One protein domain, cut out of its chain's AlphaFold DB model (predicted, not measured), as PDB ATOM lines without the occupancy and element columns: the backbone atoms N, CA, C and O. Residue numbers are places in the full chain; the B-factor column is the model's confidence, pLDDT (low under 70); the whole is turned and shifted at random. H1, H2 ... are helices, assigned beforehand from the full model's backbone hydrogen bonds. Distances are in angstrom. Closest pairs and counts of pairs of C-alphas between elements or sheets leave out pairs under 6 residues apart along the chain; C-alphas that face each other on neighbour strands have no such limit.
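Overview. This is residues 657 to 784 of the 784 residues of an uncharacterized protein of Porphyromonadaceae bacterium (UniProt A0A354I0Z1). Five helices, H1, H2, H4, H5 and H3, stand side by side in a loosely closed ring, and the helical hairpin of H6 and H7 packs on it at the H4 and H5 side. The long H7 makes the length: its residues 773 to 781, with the tail 782 to 784, stick out as an arm from an otherwise compact body. The printed part has 128 residues with seven named helices, H1 to H7 in chain order, and no named strand; the class is all helix. The whole is compact, with a radius of gyration of the C-alphas of 15.5 A, yet elongated, spanning 56 by 34 by 24 A.

Arrangement. H7, residues 758 to 781, forms a hairpin with H6, residues 745 to 754. They touch through residues 760 to 768 of H7 alone, opposite ways at a shallow tilt of 22 degrees, the closest C-alphas being those of Ala 752 and Ser 761, 4.4 A apart. H6 only just touches H4, residues 709 to 722, with 3 pairs of C-alphas within 8 A, by residues 709 to 713 of H4 alone; the closest are Ser 713 and Phe 751, 6.8 A. H7 is close to but not clearly touching H5, residues 727 to 740. H4, the hub, touches three helices; with H5 it forms a hairpin at a shallow tilt of 11 degrees, C-alphas 716 and 734 being closest at 5.7 A. H4 touches H2, residues 675 to 687, the same way at a steep tilt of 39 degrees, closest at Ser 679 and Thr 714, 6.2 A. H2 forms a hairpin with H1, residues 662 to 670, closest at Phe 665 and Trp 685, 6.9 A. H3, residues 692 to 699, touches H5, closest at Asn 692 and Arg 733, 6.7 A, and only just touches H1, with 3 pairs of C-alphas within 8 A, closest at Thr 666 and Val 698, 6.1 A. H1 and H7 are apart. In H1 to H7 every O i to N i+4 pair is within hydrogen-bond range.

Along the chain. H7 measures 34.0 A from first to last C-alpha, H4 19.7 A, H5 19.4 A and H2 18.4 A. H1 begins at C-alpha 662 (208.112, 60.811, 199.927), and H7 ends at C-alpha 781 (222.575, 92.388, 222.303).

Size, cuts and confidence. The C-alphas farthest apart, those of Gln 658 and Lys 784, are 57.7 A apart. Without residues 773 to 784 the body spans 35 by 32 by 24 A. The printed part has no cut and no long link. The mean pLDDT of the printed part is 81.0, and residues 700 to 706 and 770 to 784 are under 70.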
ATOM      1  N   PRO A 657     196.833  59.594 194.617       89.00
ATOM      2  CA  PRO A 657     197.221  58.202 194.833       89.00
ATOM      3  C   PRO A 657     196.724  57.671 196.181       89.00
ATOM      4  O   PRO A 657     196.703  58.398 197.173       89.00
ATOM      5  N   GLN A 658     196.381  56.382 196.251       84.00
ATOM      6  CA  GLN A 658     195.928  55.759 197.505       84.00
ATOM      7  C   GLN A 658     197.000  55.793 198.602       84.00
ATOM      8  O   GLN A 658     196.680  56.006 199.770       84.00
ATOM      9  N   HIS A 659     198.263  55.606 198.213       86.12
ATOM     10  CA  HIS A 659     199.421  55.733 199.085       86.12
ATOM     11  C   HIS A 659     200.359  56.800 198.519       86.12
ATOM     12  O   HIS A 659     200.789  56.701 197.372       86.12
ATOM     13  N   VAL A 660     200.676  57.818 199.319       88.56
ATOM     14  CA  VAL A 660     201.584  58.905 198.942       88.56
ATOM     15  C   VAL A 660     202.772  58.879 199.895       88.56
ATOM     16  O   VAL A 660     202.696  59.389 201.007       88.56
ATOM     17  N   GLY A 661     203.872  58.270 199.454       87.94
ATOM     18  CA  GLY A 661     205.168  58.347 200.132       87.94
ATOM     19  C   GLY A 661     205.990  59.560 199.686       87.94
ATOM     20  O   GLY A 661     205.566  60.338 198.827       87.94
ATOM     21  N   LEU A 662     207.206  59.693 200.223       87.69
ATOM     22  CA  LEU A 662     208.112  60.811 199.927       87.69
ATOM     23  C   LEU A 662     208.377  61.008 198.424       87.69
ATOM     24  O   LEU A 662     208.371  62.138 197.943       87.69
ATOM     25  N   ALA A 663     208.571  59.921 197.670       87.31
ATOM     26  CA  ALA A 663     208.835  59.974 196.231       87.31
ATOM     27  C   ALA A 663     207.681  60.626 195.447       87.31
ATOM     28  O   ALA A 663     207.902  61.567 194.687       87.31
ATOM     29  N   LEU A 664     206.442  60.181 195.675       89.56
ATOM     30  CA  LEU A 664     205.252  60.715 195.004       89.56
ATOM     31  C   LEU A 664     204.961  62.158 195.427       89.56
ATOM     32  O   LEU A 664     204.643  62.989 194.581       89.56
ATOM     33  N   PHE A 665     205.144  62.478 196.711       88.56
ATOM     34  CA  PHE A 665     205.008  63.846 197.206       88.56
ATOM     35  C   PHE A 665     206.023  64.799 196.551       88.56
ATOM     36  O   PHE A 665     205.645  65.840 196.017       88.56
ATOM     37  N   THR A 666     207.297  64.401 196.503       87.62
ATOM     38  CA  THR A 666     208.371  65.154 195.825       87.62
ATOM     39  C   THR A 666     208.066  65.346 194.338       87.62
ATOM     40  O   THR A 666     208.278  66.420 193.782       87.62
ATOM     41  N   THR A 667     207.512  64.320 193.695       89.06
ATOM     42  CA  THR A 667     207.125  64.384 192.280       89.06
ATOM     43  C   THR A 667     206.007  65.392 192.048       89.06
ATOM     44  O   THR A 667     206.105  66.206 191.136       89.06
ATOM     45  N   ALA A 668     204.964  65.381 192.883       87.62
ATOM     46  CA  ALA A 668     203.859  66.334 192.788       87.62
ATOM     47  C   ALA A 668     204.345  67.788 192.932       87.62
ATOM     48  O   ALA A 668     203.895  68.663 192.194       87.62
ATOM     49  N   VAL A 669     205.312  68.023 193.828       86.50
ATOM     50  CA  VAL A 669     205.998  69.316 193.981       86.50
ATOM     51  C   VAL A 669     206.710  69.713 192.684       86.50
ATOM     52  O   VAL A 669     206.447  70.792 192.155       86.50
ATOM     53  N   HIS A 670     207.539  68.832 192.115       86.12
ATOM     54  CA  HIS A 670     208.253  69.101 190.859       86.12
ATOM     55  C   HIS A 670     207.340  69.231 189.627       86.12
ATOM     56  O   HIS A 670     207.717  69.875 188.652       86.12
ATOM     57  N   MET A 671     206.140  68.647 189.651       86.75
ATOM     58  CA  MET A 671     205.138  68.795 188.589       86.75
ATOM     59  C   MET A 671     204.430  70.159 188.600       86.75
ATOM     60  O   MET A 671     203.677  70.434 187.667       86.75
ATOM     61  N   HIS A 672     204.636  70.998 189.623       84.19
ATOM     62  CA  HIS A 672     203.912  72.264 189.802       84.19
ATOM     63  C   HIS A 672     202.390  72.100 189.712       84.19
ATOM     64  O   HIS A 672     201.694  72.826 189.001       84.19
ATOM     65  N   VAL A 673     201.868  71.106 190.433       84.94
ATOM     66  CA  VAL A 673     200.428  70.841 190.481       84.94
ATOM     67  C   VAL A 673     199.639  72.039 191.028       84.94
ATOM     68  O   VAL A 673     200.152  72.834 191.806       84.94
ATOM     69  N   SER A 674     198.362  72.170 190.654       86.62
ATOM     70  CA  SER A 674     197.505  73.246 191.183       86.62
ATOM     71  C   SER A 674     197.401  73.215 192.715       86.62
ATOM     72  O   SER A 674     197.423  72.134 193.301       86.62
ATOM     73  N   ASP A 675     197.189  74.369 193.356       82.38
ATOM     74  CA  ASP A 675     197.078  74.491 194.822       82.38
ATOM     75  C   ASP A 675     196.021  73.553 195.434       82.38
ATOM     76  O   ASP A 675     196.250  72.939 196.478       82.38
ATOM     77  N   ALA A 676     194.879  73.381 194.757       84.62
ATOM     78  CA  ALA A 676     193.826  72.462 195.186       84.62
ATOM     79  C   ALA A 676     194.304  71.001 195.174       84.62
ATOM     80  O   ALA A 676     194.089  70.264 196.136       84.62
ATOM     81  N   PHE A 677     195.003  70.596 194.110       88.81
ATOM     82  CA  PHE A 677     195.539  69.243 193.995       88.81
ATOM     83  C   PHE A 677     196.710  69.019 194.963       88.81
ATOM     84  O   PHE A 677     196.750  67.992 195.637       88.81
ATOM     85  N   PHE A 678     197.597  70.007 195.129       89.00
ATOM     86  CA  PHE A 678     198.667  69.985 196.128       89.00
ATOM     87  C   PHE A 678     198.115  69.756 197.541       89.00
ATOM     88  O   PHE A 678     198.619  68.897 198.263       89.00
ATOM     89  N   SER A 679     197.035  70.457 197.912       88.75
ATOM     90  CA  SER A 679     196.362  70.272 199.202       88.75
ATOM     91  C   SER A 679     195.918  68.826 199.419       88.75
ATOM     92  O   SER A 679     196.124  68.281 200.502       88.75
ATOM     93  N   SER A 680     195.317  68.194 198.407       90.81
ATOM     94  CA  SER A 680     194.847  66.808 198.504       90.81
ATOM     95  C   SER A 680     195.996  65.795 198.562       90.81
ATOM     96  O   SER A 680     195.911  64.815 199.301       90.81
ATOM     97  N   ILE A 681     197.085  66.036 197.825       90.94
ATOM     98  CA  ILE A 681     198.293  65.200 197.871       90.94
ATOM     99  C   ILE A 681     198.991  65.318 199.231       90.94
ATOM    100  O   ILE A 681     199.383  64.303 199.803       90.94
ATOM    101  N   TYR A 682     199.118  66.533 199.768       90.69
ATOM    102  CA  TYR A 682     199.742  66.775 201.068       90.69
ATOM    103  C   TYR A 682     198.939  66.154 202.218       90.69
ATOM    104  O   TYR A 682     199.515  65.474 203.068       90.69
ATOM    105  N   ASP A 683     197.611  66.310 202.213       90.56
ATOM    106  CA  ASP A 683     196.730  65.672 203.200       90.56
ATOM    107  C   ASP A 683     196.864  64.141 203.174       90.56
ATOM    108  O   ASP A 683     197.023  63.498 204.216       90.56
ATOM    109  N   ARG A 684     196.906  63.555 201.971       92.00
ATOM    110  CA  ARG A 684     197.102  62.113 201.791       92.00
ATOM    111  C   ARG A 684     198.496  61.638 202.213       92.00
ATOM    112  O   ARG A 684     198.622  60.549 202.768       92.00
ATOM    113  N   TRP A 685     199.543  62.422 201.966       92.25
ATOM    114  CA  TRP A 685     200.902  62.112 202.421       92.25
ATOM    115  C   TRP A 685     200.995  62.094 203.955       92.25
ATOM    116  O   TRP A 685     201.634  61.212 204.532       92.25
ATOM    117  N   LEU A 686     200.277  63.000 204.632       89.94
ATOM    118  CA  LEU A 686     200.144  62.972 206.090       89.94
ATOM    119  C   LEU A 686     199.403  61.719 206.585       89.94
ATOM    120  O   LEU A 686     199.854  61.120 207.563       89.94
ATOM    121  N   ASP A 687     198.331  61.285 205.906       89.56
ATOM    122  CA  ASP A 687     197.640  60.013 206.211       89.56
ATOM    123  C   ASP A 687     198.560  58.798 206.075       89.56
ATOM    124  O   ASP A 687     198.440  57.828 206.823       89.56
ATOM    125  N   CYS A 688     199.505  58.858 205.138       88.25
ATOM    126  CA  CYS A 688     200.479  57.796 204.903       88.25
ATOM    127  C   CYS A 688     201.678  57.837 205.865       88.25
ATOM    128  O   CYS A 688     202.602  57.042 205.710       88.25
ATOM    129  N   GLY A 689     201.670  58.725 206.867       87.06
ATOM    130  CA  GLY A 689     202.699  58.791 207.907       87.06
ATOM    131  C   GLY A 689     203.829  59.791 207.651       87.06
ATOM    132  O   GLY A 689     204.809  59.775 208.395       87.06
ATOM    133  N   GLY A 690     203.688  60.684 206.666       86.25
ATOM    134  CA  GLY A 690     204.698  61.680 206.308       86.25
ATOM    135  C   GLY A 690     205.228  62.500 207.490       86.25
ATOM    136  O   GLY A 690     204.480  62.876 208.406       86.25
ATOM    137  N   THR A 691     206.531  62.781 207.493       87.12
ATOM    138  CA  THR A 691     207.246  63.446 208.593       87.12
ATOM    139  C   THR A 691     207.837  64.798 208.211       87.12
ATOM    140  O   THR A 691     208.190  65.055 207.066       87.12
ATOM    141  N   ASN A 692     207.999  65.682 209.196       82.81
ATOM    142  CA  ASN A 692     208.597  66.989 208.946       82.81
ATOM    143  C   ASN A 692     210.016  66.898 208.392       82.81
ATOM    144  O   ASN A 692     210.362  67.694 207.534       82.81
ATOM    145  N   ASP A 693     210.829  65.941 208.833       82.94
ATOM    146  CA  ASP A 693     212.193  65.821 208.319       82.94
ATOM    147  C   ASP A 693     212.221  65.412 206.842       82.94
ATOM    148  O   ASP A 693     212.992  65.983 206.072       82.94
ATOM    149  N   GLU A 694     211.324  64.519 206.414       84.56
ATOM    150  CA  GLU A 694     211.130  64.196 204.996       84.56
ATOM    151  C   GLU A 694     210.667  65.417 204.197       84.56
ATOM    152  O   GLU A 694     211.215  65.709 203.138       84.56
ATOM    153  N   LEU A 695     209.701  66.173 204.722       83.81
ATOM    154  CA  LEU A 695     209.227  67.400 204.088       83.81
ATOM    155  C   LEU A 695     210.354  68.428 203.912       83.81
ATOM    156  O   LEU A 695     210.467  69.059 202.862       83.81
ATOM    157  N   MET A 696     211.195  68.590 204.932       84.44
ATOM    158  CA  MET A 696     212.333  69.508 204.883       84.44
ATOM    159  C   MET A 696     213.391  69.024 203.900       84.44
ATOM    160  O   MET A 696     213.984  69.842 203.206       84.44
ATOM    161  N   ALA A 697     213.590  67.709 203.784       79.94
ATOM    162  CA  ALA A 697     214.457  67.141 202.763       79.94
ATOM    163  C   ALA A 697     213.966  67.473 201.343       79.94
ATOM    164  O   ALA A 697     214.789  67.802 200.494       79.94
ATOM    165  N   VAL A 698     212.648  67.468 201.091       79.38
ATOM    166  CA  VAL A 698     212.082  67.913 199.801       79.38
ATOM    167  C   VAL A 698     212.328  69.400 199.586       79.38
ATOM    168  O   VAL A 698     212.918  69.795 198.582       79.38
ATOM    169  N   ALA A 699     211.916  70.224 200.548       73.31
ATOM    170  CA  ALA A 699     211.912  71.674 200.403       73.31
ATOM    171  C   ALA A 699     213.311  72.314 200.359       73.31
ATOM    172  O   ALA A 699     213.465  73.416 199.837       73.31
ATOM    173  N   LEU A 700     214.320  71.641 200.922       69.06
ATOM    174  CA  LEU A 700     215.712  72.103 200.969       69.06
ATOM    175  C   LEU A 700     216.617  71.375 199.963       69.06
ATOM    176  O   LEU A 700     217.818  71.650 199.916       69.06
ATOM    177  N   SER A 701     216.080  70.449 199.160       67.94
ATOM    178  CA  SER A 701     216.855  69.794 198.105       67.94
ATOM    179  C   SER A 701     217.253  70.823 197.036       67.94
ATOM    180  O   SER A 701     216.419  71.543 196.495       67.94
ATOM    181  N   GLY A 702     218.556  70.939 196.748       52.66
ATOM    182  CA  GLY A 702     219.155  72.014 195.933       52.66
ATOM    183  C   GLY A 702     218.776  72.046 194.441       52.66
ATOM    184  O   GLY A 702     219.453  72.709 193.660       52.66
ATOM    185  N   GLY A 703     217.726  71.334 194.030       52.47
ATOM    186  CA  GLY A 703     217.216  71.287 192.664       52.47
ATOM    187  C   GLY A 703     215.968  72.150 192.489       52.47
ATOM    188  O   GLY A 703     214.862  71.636 192.515       52.47
ATOM    189  N   SER A 704     216.146  73.457 192.283       51.56
ATOM    190  CA  SER A 704     215.213  74.390 191.608       51.56
ATOM    191  C   SER A 704     213.732  74.513 192.037       51.56
ATOM    192  O   SER A 704     213.058  75.380 191.490       51.56
ATOM    193  N   CYS A 705     213.203  73.753 192.999       57.75
ATOM    194  CA  CYS A 705     211.781  73.804 193.355       57.75
ATOM    195  C   CYS A 705     211.568  74.368 194.765       57.75
ATOM    196  O   CYS A 705     211.412  73.631 195.736       57.75
ATOM    197  N   GLN A 706     211.567  75.698 194.890       66.88
ATOM    198  CA  GLN A 706     211.136  76.350 196.130       66.88
ATOM    199  C   GLN A 706     209.617  76.219 196.275       66.88
ATOM    200  O   GLN A 706     208.870  76.554 195.355       66.88
ATOM    201  N   LEU A 707     209.157  75.744 197.436       78.19
ATOM    202  CA  LEU A 707     207.731  75.730 197.765       78.19
ATOM    203  C   LEU A 707     207.212  77.176 197.797       78.19
ATOM    204  O   LEU A 707     207.753  78.016 198.514       78.19
ATOM    205  N   GLY A 708     206.169  77.469 197.020       81.25
ATOM    206  CA  GLY A 708     205.544  78.791 197.010       81.25
ATOM    207  C   GLY A 708     204.833  79.110 198.329       81.25
ATOM    208  O   GLY A 708     204.382  78.214 199.043       81.25
ATOM    209  N   ASN A 709     204.666  80.400 198.639       83.31
ATOM    210  CA  ASN A 709     203.981  80.838 199.863       83.31
ATOM    211  C   ASN A 709     202.533  80.317 199.956       83.31
ATOM    212  O   ASN A 709     202.074  80.027 201.061       83.31
ATOM    213  N   SER A 710     201.831  80.147 198.826       84.31
ATOM    214  CA  SER A 710     200.488  79.546 198.794       84.31
ATOM    215  C   SER A 710     200.511  78.094 199.277       84.31
ATOM    216  O   SER A 710     199.739  77.732 200.158       84.31
ATOM    217  N   TRP A 711     201.461  77.287 198.803       87.94
ATOM    218  CA  TRP A 711     201.639  75.901 199.244       87.94
ATOM    219  C   TRP A 711     202.037  75.796 200.711       87.94
ATOM    220  O   TRP A 711     201.496  74.953 201.422       87.94
ATOM    221  N   ILE A 712     202.919  76.674 201.200       87.62
ATOM    222  CA  ILE A 712     203.278  76.704 202.627       87.62
ATOM    223  C   ILE A 712     202.042  77.033 203.481       87.62
ATOM    224  O   ILE A 712     201.801  76.374 204.495       87.62
ATOM    225  N   SER A 713     201.217  77.985 203.038       86.56
ATOM    226  CA  SER A 713     199.943  78.333 203.687       86.56
ATOM    227  C   SER A 713     198.994  77.130 203.739       86.56
ATOM    228  O   SER A 713     198.449  76.806 204.795       86.56
ATOM    229  N   THR A 714     198.847  76.419 202.616       87.69
ATOM    230  CA  THR A 714     198.067  75.179 202.520       87.69
ATOM    231  C   THR A 714     198.594  74.113 203.474       87.69
ATOM    232  O   THR A 714     197.811  73.480 204.176       87.69
ATOM    233  N   MET A 715     199.911  73.927 203.565       89.56
ATOM    234  CA  MET A 715     200.509  72.933 204.457       89.56
ATOM    235  C   MET A 715     200.260  73.250 205.927       89.56
ATOM    236  O   MET A 715     199.964  72.344 206.705       89.56
ATOM    237  N   VAL A 716     200.350  74.524 206.313       88.62
ATOM    238  CA  VAL A 716     200.025  74.986 207.668       88.62
ATOM    239  C   VAL A 716     198.556  74.717 207.984       88.62
ATOM    240  O   VAL A 716     198.265  74.102 209.009       88.62
ATOM    241  N   TRP A 717     197.646  75.093 207.082       89.31
ATOM    242  CA  TRP A 717     196.209  74.858 207.236       89.31
ATOM    243  C   TRP A 717     195.864  73.367 207.363       89.31
ATOM    244  O   TRP A 717     195.202  72.951 208.316       89.31
ATOM    245  N   VAL A 718     196.360  72.541 206.439       88.94
ATOM    246  CA  VAL A 718     196.089  71.097 206.412       88.94
ATOM    247  C   VAL A 718     196.693  70.408 207.637       88.94
ATOM    248  O   VAL A 718     196.005  69.632 208.295       88.94
ATOM    249  N   THR A 719     197.937  70.724 208.014       89.12
ATOM    250  CA  THR A 719     198.581  70.140 209.208       89.12
ATOM    251  C   THR A 719     197.828  70.501 210.484       89.12
ATOM    252  O   THR A 719     197.647  69.644 211.352       89.12
ATOM    253  N   TRP A 720     197.371  71.753 210.596       90.06
ATOM    254  CA  TRP A 720     196.611  72.222 211.751       90.06
ATOM    255  C   TRP A 720     195.320  71.427 211.941       90.06
ATOM    256  O   TRP A 720     195.075  70.901 213.028       90.06
ATOM    257  N   GLY A 721     194.543  71.268 210.866       87.25
ATOM    258  CA  GLY A 721     193.316  70.477 210.885       87.25
ATOM    259  C   GLY A 721     193.570  68.988 211.136       87.25
ATOM    260  O   GLY A 721     192.880  68.369 211.945       87.25
ATOM    261  N   LYS A 722     194.598  68.408 210.503       87.62
ATOM    262  CA  LYS A 722     194.889  66.966 210.569       87.62
ATOM    263  C   LYS A 722     195.258  66.487 211.969       87.62
ATOM    264  O   LYS A 722     194.857  65.404 212.385       87.62
ATOM    265  N   PHE A 723     196.024  67.290 212.702       87.19
ATOM    266  CA  PHE A 723     196.511  66.945 214.037       87.19
ATOM    267  C   PHE A 723     195.738  67.654 215.154       87.19
ATOM    268  O   PHE A 723     196.237  67.725 216.273       87.19
ATOM    269  N   ILE A 724     194.515  68.138 214.900       85.00
ATOM    270  CA  ILE A 724     193.705  68.864 215.895       85.00
ATOM    271  C   ILE A 724     193.501  68.078 217.204       85.00
ATOM    272  O   ILE A 724     193.497  68.655 218.286       85.00
ATOM    273  N   GLN A 725     193.425  66.745 217.124       86.00
ATOM    274  CA  GLN A 725     193.301  65.852 218.287       86.00
ATOM    275  C   GLN A 725     194.642  65.557 218.994       86.00
ATOM    276  O   GLN A 725     194.668  64.902 220.033       86.00
ATOM    277  N   HIS A 726     195.764  66.053 218.463       87.38
ATOM    278  CA  HIS A 726     197.117  65.886 219.005       87.38
ATOM    279  C   HIS A 726     197.857  67.239 219.106       87.38
ATOM    280  O   HIS A 726     198.831  67.451 218.376       87.38
ATOM    281  N   PRO A 727     197.459  68.141 220.028       82.12
ATOM    282  CA  PRO A 727     197.922  69.535 220.059       82.12
ATOM    283  C   PRO A 727     199.447  69.692 220.101       82.12
ATOM    284  O   PRO A 727     200.014  70.429 219.306       82.12
ATOM    285  N   ALA A 728     200.148  68.910 220.930       82.88
ATOM    286  CA  ALA A 728     201.612  68.970 221.006       82.88
ATOM    287  C   ALA A 728     202.303  68.580 219.682       82.88
ATOM    288  O   ALA A 728     203.319  69.160 219.308       82.88
ATOM    289  N   LYS A 729     201.752  67.604 218.945       84.25
ATOM    290  CA  LYS A 729     202.279  67.181 217.637       84.25
ATOM    291  C   LYS A 729     201.914  68.191 216.547       84.25
ATOM    292  O   LYS A 729     202.756  68.481 215.703       84.25
ATOM    293  N   ARG A 730     200.693  68.734 216.585       88.62
ATOM    294  CA  ARG A 730     200.194  69.798 215.700       88.62
ATOM    295  C   ARG A 730     201.070  71.042 215.784       88.62
ATOM    296  O   ARG A 730     201.619  71.464 214.771       88.62
ATOM    297  N   ASP A 731     201.244  71.574 216.989       86.31
ATOM    298  CA  ASP A 731     201.938  72.835 217.243       86.31
ATOM    299  C   ASP A 731     203.417  72.738 216.859       86.31
ATOM    300  O   ASP A 731     203.939  73.612 216.162       86.31
ATOM    301  N   ASN A 732     204.079  71.638 217.236       85.31
ATOM    302  CA  ASN A 732     205.454  71.364 216.822       85.31
ATOM    303  C   ASN A 732     205.559  71.260 215.298       85.31
ATOM    304  O   ASN A 732     206.437  71.880 214.699       85.31
ATOM    305  N   ARG A 733     204.638  70.528 214.650       87.38
ATOM    306  CA  ARG A 733     204.717  70.338 213.203       87.38
ATOM    307  C   ARG A 733     204.495  71.623 212.420       87.38
ATOM    308  O   ARG A 733     205.253  71.899 211.496       87.38
ATOM    309  N   VAL A 734     203.493  72.406 212.806       87.00
ATOM    310  CA  VAL A 734     203.197  73.697 212.183       87.00
ATOM    311  C   VAL A 734     204.335  74.687 212.434       87.00
ATOM    312  O   VAL A 734     204.760  75.360 211.499       87.00
ATOM    313  N   SER A 735     204.911  74.721 213.639       85.81
ATOM    314  CA  SER A 735     206.084  75.560 213.938       85.81
ATOM    315  C   SER A 735     207.286  75.229 213.060       85.81
ATOM    316  O   SER A 735     207.917  76.139 212.523       85.81
ATOM    317  N   ASP A 736     207.590  73.945 212.876       84.94
ATOM    318  CA  ASP A 736     208.665  73.495 211.991       84.94
ATOM    319  C   ASP A 736     208.426  73.921 210.542       84.94
ATOM    320  O   ASP A 736     209.342  74.449 209.918       84.94
ATOM    321  N   ILE A 737     207.210  73.733 210.011       86.88
ATOM    322  CA  ILE A 737     206.841  74.149 208.646       86.88
ATOM    323  C   ILE A 737     207.070  75.649 208.483       86.88
ATOM    324  O   ILE A 737     207.780  76.067 207.572       86.88
ATOM    325  N   MET A 738     206.525  76.462 209.391       85.44
ATOM    326  CA  MET A 738     206.664  77.916 209.317       85.44
ATOM    327  C   MET A 738     208.135  78.344 209.383       85.44
ATOM    328  O   MET A 738     208.594  79.133 208.558       85.44
ATOM    329  N   ASN A 739     208.885  77.829 210.360       82.69
ATOM    330  CA  ASN A 739     210.221  78.325 210.680       82.69
ATOM    331  C   ASN A 739     211.315  77.762 209.771       82.69
ATOM    332  O   ASN A 739     212.205  78.510 209.378       82.69
ATOM    333  N   ARG A 740     211.268  76.472 209.426       82.00
ATOM    334  CA  ARG A 740     212.323  75.817 208.636       82.00
ATOM    335  C   ARG A 740     212.154  76.028 207.127       82.00
ATOM    336  O   ARG A 740     213.150  75.955 206.415       82.00
ATOM    337  N   LEU A 741     210.948  76.347 206.641       81.50
ATOM    338  CA  LEU A 741     210.704  76.703 205.230       81.50
ATOM    339  C   LEU A 741     210.877  78.200 204.931       81.50
ATOM    340  O   LEU A 741     210.554  78.640 203.832       81.50
ATOM    341  N   ASN A 742     211.372  78.993 205.890       76.00
ATOM    342  CA  ASN A 742     211.561  80.442 205.754       76.00
ATOM    343  C   ASN A 742     210.302  81.195 205.284       76.00
ATOM    344  O   ASN A 742     210.405  82.173 204.545       76.00
ATOM    345  N   TRP A 743     209.112  80.768 205.722       85.38
ATOM    346  CA  TRP A 743     207.866  81.431 205.335       85.38
ATOM    347  C   TRP A 743     207.875  82.884 205.840       85.38
ATOM    348  O   TRP A 743     207.983  83.069 207.059       85.38
ATOM    349  N   PRO A 744     207.809  83.911 204.969       85.50
ATOM    350  CA  PRO A 744     208.002  85.298 205.385       85.50
ATOM    351  C   PRO A 744     206.934  85.778 206.370       85.50
ATOM    352  O   PRO A 744     205.754  85.480 206.206       85.50
ATOM    353  N   ASP A 745     207.328  86.593 207.354       82.31
ATOM    354  CA  ASP A 745     206.408  87.134 208.369       82.31
ATOM    355  C   ASP A 745     205.217  87.895 207.755       82.31
ATOM    356  O   ASP A 745     204.120  87.859 208.307       82.31
ATOM    357  N   GLU A 746     205.397  88.567 206.614       85.12
ATOM    358  CA  GLU A 746     204.303  89.270 205.922       85.12
ATOM    359  C   GLU A 746     203.254  88.305 205.352       85.12
ATOM    360  O   GLU A 746     202.054  88.542 205.488       85.12
ATOM    361  N   GLU A 747     203.686  87.169 204.805       86.88
ATOM    362  CA  GLU A 747     202.788  86.124 204.299       86.88
ATOM    363  C   GLU A 747     202.093  85.384 205.447       86.88
ATOM    364  O   GLU A 747     200.898  85.106 205.368       86.88
ATOM    365  N   ARG A 748     202.794  85.158 206.570       88.06
ATOM    366  CA  ARG A 748     202.194  84.615 207.804       88.06
ATOM    367  C   ARG A 748     201.085  85.515 208.343       88.06
ATOM    368  O   ARG A 748     200.019  85.024 208.709       88.06
ATOM    369  N   LYS A 749     201.324  86.831 208.403       86.19
ATOM    370  CA  LYS A 749     200.326  87.819 208.850       86.19
ATOM    371  C   LYS A 749     199.128  87.861 207.908       86.19
ATOM    372  O   LYS A 749     198.000  87.920 208.390       86.19
ATOM    373  N   LYS A 750     199.371  87.813 206.593       87.50
ATOM    374  CA  LYS A 750     198.314  87.768 205.578       87.50
ATOM    375  C   LYS A 750     197.448  86.518 205.743       87.50
ATOM    376  O   LYS A 750     196.237  86.640 205.892       87.50
ATOM    377  N   PHE A 751     198.071  85.345 205.843       88.50
ATOM    378  CA  PHE A 751     197.369  84.096 206.126       88.50
ATOM    379  C   PHE A 751     196.562  84.177 207.425       88.50
ATOM    380  O   PHE A 751     195.389  83.833 207.434       88.50
ATOM    381  N   ALA A 752     197.146  84.674 208.519       84.75
ATOM    382  CA  ALA A 752     196.449  84.776 209.799       84.75
ATOM    383  C   ALA A 752     195.236  85.724 209.760       84.75
ATOM    384  O   ALA A 752     194.258  85.473 210.463       84.75
ATOM    385  N   ALA A 753     195.284  86.788 208.950       86.00
ATOM    386  CA  ALA A 753     194.162  87.705 208.752       86.00
ATOM    387  C   ALA A 753     193.016  87.069 207.948       86.00
ATOM    388  O   ALA A 753     191.850  87.364 208.198       86.00
ATOM    389  N   GLU A 754     193.356  86.195 207.004       84.38
ATOM    390  CA  GLU A 754     192.413  85.491 206.127       84.38
ATOM    391  C   GLU A 754     191.959  84.134 206.713       84.38
ATOM    392  O   GLU A 754     191.008  83.526 206.222       84.38
ATOM    393  N   CYS A 755     192.606  83.662 207.785       83.44
ATOM    394  CA  CYS A 755     192.360  82.368 208.416       83.44
ATOM    395  C   CYS A 755     191.062  82.371 209.251       83.44
ATOM    396  O   CYS A 755     190.946  83.141 210.210       83.44
ATOM    397  N   PRO A 756     190.091  81.484 208.958       82.88
ATOM    398  CA  PRO A 756     188.830  81.424 209.697       82.88
ATOM    399  C   PRO A 756     188.962  80.764 211.082       82.88
ATOM    400  O   PRO A 756     188.108  80.975 211.945       82.88
ATOM    401  N   ASP A 757     190.023  79.985 211.320       85.94
ATOM    402  CA  ASP A 757     190.324  79.383 212.620       85.94
ATOM    403  C   ASP A 757     191.097  80.386 213.494       85.94
ATOM    404  O   ASP A 757     192.264  80.708 213.246       85.94
ATOM    405  N   LYS A 758     190.433  80.894 214.541       84.69
ATOM    406  CA  LYS A 758     191.022  81.881 215.458       84.69
ATOM    407  C   LYS A 758     192.167  81.317 216.301       84.69
ATOM    408  O   LYS A 758     193.029  82.093 216.707       84.69
ATOM    409  N   GLU A 759     192.184  80.013 216.566       85.38
ATOM    410  CA  GLU A 759     193.254  79.350 217.315       85.38
ATOM    411  C   GLU A 759     194.514  79.247 216.445       85.38
ATOM    412  O   GLU A 759     195.590  79.656 216.882       85.38
ATOM    413  N   LEU A 760     194.371  78.826 215.181       88.25
ATOM    414  CA  LEU A 760     195.477  78.817 214.218       88.25
ATOM    415  C   LEU A 760     195.994  80.231 213.939       88.25
ATOM    416  O   LEU A 760     197.200  80.467 213.944       88.25
ATOM    417  N   SER A 761     195.086  81.185 213.710       85.69
ATOM    418  CA  SER A 761     195.434  82.593 213.486       85.69
ATOM    419  C   SER A 761     196.230  83.159 214.670       85.69
ATOM    420  O   SER A 761     197.296  83.749 214.480       85.69
ATOM    421  N   GLY A 762     195.772  82.899 215.903       83.94
ATOM    422  CA  GLY A 762     196.485  83.264 217.128       83.94
ATOM    423  C   GLY A 762     197.874  82.628 217.211       83.94
ATOM    424  O   GLY A 762     198.855  83.336 217.435       83.94
ATOM    425  N   PHE A 763     197.976  81.326 216.942       85.81
ATOM    426  CA  PHE A 763     199.233  80.577 216.957       85.81
ATOM    427  C   PHE A 763     200.270  81.125 215.958       85.81
ATOM    428  O   PHE A 763     201.432  81.352 216.312       85.81
ATOM    429  N   VAL A 764     199.855  81.408 214.719       84.25
ATOM    430  CA  VAL A 764     200.719  81.984 213.672       84.25
ATOM    431  C   VAL A 764     201.178  83.400 214.049       84.25
ATOM    432  O   VAL A 764     202.361  83.733 213.913       84.25
ATOM    433  N   LEU A 765     200.276  84.241 214.571       83.69
ATOM    434  CA  LEU A 765     200.606  85.604 215.004       83.69
ATOM    435  C   LEU A 765     201.540  85.620 216.219       83.69
ATOM    436  O   LEU A 765     202.439  86.463 216.291       83.69
ATOM    437  N   ASP A 766     201.368  84.694 217.160       82.38
ATOM    438  CA  ASP A 766     202.235  84.574 218.330       82.38
ATOM    439  C   ASP A 766     203.636  84.080 217.955       82.38
ATOM    440  O   ASP A 766     204.625  84.619 218.458       82.38
ATOM    441  N   SER A 767     203.750  83.174 216.978       78.75
ATOM    442  CA  SER A 767     205.036  82.821 216.363       78.75
ATOM    443  C   SER A 767     205.750  84.056 215.780       78.75
ATOM    444  O   SER A 767     206.926  84.282 216.073       78.75
ATOM    445  N   CYS A 768     205.036  84.936 215.063       74.50
ATOM    446  CA  CYS A 768     205.600  86.188 214.530       74.50
ATOM    447  C   CYS A 768     206.043  87.162 215.645       74.50
ATOM    448  O   CYS A 768     207.066  87.849 215.531       74.50
ATOM    449  N   LYS A 769     205.299  87.230 216.763       74.50
ATOM    450  CA  LYS A 769     205.672  88.027 217.951       74.50
ATOM    451  C   LYS A 769     206.928  87.484 218.635       74.50
ATOM    452  O   LYS A 769     207.759  88.267 219.092       74.50
ATOM    453  N   ILE A 770     207.086  86.164 218.705       65.75
ATOM    454  CA  ILE A 770     208.279  85.517 219.265       65.75
ATOM    455  C   ILE A 770     209.494  85.782 218.366       65.75
ATOM    456  O   ILE A 770     210.514  86.249 218.874       65.75
ATOM    457  N   SER A 771     209.375  85.609 217.045       59.84
ATOM    458  CA  SER A 771     210.436  85.926 216.071       59.84
ATOM    459  C   SER A 771     210.875  87.391 216.144       59.84
ATOM    460  O   SER A 771     212.069  87.686 216.227       59.84
ATOM    461  N   SER A 772     209.923  88.326 216.215       59.91
ATOM    462  CA  SER A 772     210.199  89.762 216.373       59.91
ATOM    463  C   SER A 772     210.779  90.122 217.747       59.91
ATOM    464  O   SER A 772     211.629  91.011 217.833       59.91
ATOM    465  N   LYS A 773     210.413  89.409 218.822       61.31
ATOM    466  CA  LYS A 773     211.016  89.553 220.159       61.31
ATOM    467  C   LYS A 773     212.449  89.008 220.194       61.31
ATOM    468  O   LYS A 773     213.315  89.671 220.763       61.31
ATOM    469  N   ILE A 774     212.734  87.875 219.547       60.16
ATOM    470  CA  ILE A 774     214.087  87.307 219.402       60.16
ATOM    471  C   ILE A 774     214.964  88.221 218.539       60.16
ATOM    472  O   ILE A 774     216.032  88.610 218.996       60.16
ATOM    473  N   MET A 775     214.495  88.670 217.367       56.91
ATOM    474  CA  MET A 775     215.189  89.650 216.509       56.91
ATOM    475  C   MET A 775     215.463  90.976 217.232       56.91
ATOM    476  O   MET A 775     216.541  91.552 217.093       56.91
ATOM    477  N   ARG A 776     214.511  91.464 218.039       57.69
ATOM    478  CA  ARG A 776     214.680  92.667 218.870       57.69
ATOM    479  C   ARG A 776     215.684  92.441 220.003       57.69
ATOM    480  O   ARG A 776     216.460  93.344 220.296       57.69
ATOM    481  N   THR A 777     215.710  91.254 220.604       59.25
ATOM    482  CA  THR A 777     216.678  90.880 221.650       59.25
ATOM    483  C   THR A 777     218.081  90.719 221.059       59.25
ATOM    484  O   THR A 777     219.019  91.297 221.593       59.25
ATOM    485  N   PHE A 778     218.224  90.068 219.900       53.50
ATOM    486  CA  PHE A 778     219.472  89.988 219.133       53.50
ATOM    487  C   PHE A 778     219.980  91.379 218.722       53.50
ATOM    488  O   PHE A 778     221.120  91.719 219.021       53.50
ATOM    489  N   ARG A 779     219.135  92.250 218.146       55.31
ATOM    490  CA  ARG A 779     219.514  93.651 217.851       55.31
ATOM    491  C   ARG A 779     219.944  94.439 219.084       55.31
ATOM    492  O   ARG A 779     220.804  95.304 218.968       55.31
ATOM    493  N   ASN A 780     219.334  94.174 220.237       62.75
ATOM    494  CA  ASN A 780     219.679  94.842 221.488       62.75
ATOM    495  C   ASN A 780     220.960  94.274 222.125       62.75
ATOM    496  O   ASN A 780     221.659  95.025 222.798       62.75
ATOM    497  N   MET A 781     221.302  93.000 221.884       53.59
ATOM    498  CA  MET A 781     222.575  92.388 222.303       53.59
ATOM    499  C   MET A 781     223.778  92.891 221.494       53.59
ATOM    500  O   MET A 781     224.870  92.944 222.037       53.59
ATOM    501  N   PHE A 782     223.590  93.322 220.240       55.41
ATOM    502  CA  PHE A 782     224.647  93.935 219.412       55.41
ATOM    503  C   PHE A 782     224.669  95.477 219.466       55.41
ATOM    504  O   PHE A 782     225.333  96.121 218.657       55.41
ATOM    505  N   LYS A 783     223.929  96.084 220.406       54.12
ATOM    506  CA  LYS A 783     223.936  97.534 220.683       54.12
ATOM    507  C   LYS A 783     224.489  97.887 222.076       54.12
ATOM    508  O   LYS A 783     224.235  98.989 222.563       54.12
ATOM    509  N   LYS A 784     225.248  96.984 222.700       44.59
ATOM    510  CA  LYS A 784     226.087  97.271 223.868       44.59
ATOM    511  C   LYS A 784     227.489  96.742 223.661       44.59
ATOM    512  O   LYS A 784     227.592  95.575 223.232       44.59
TER     513      LYS A 784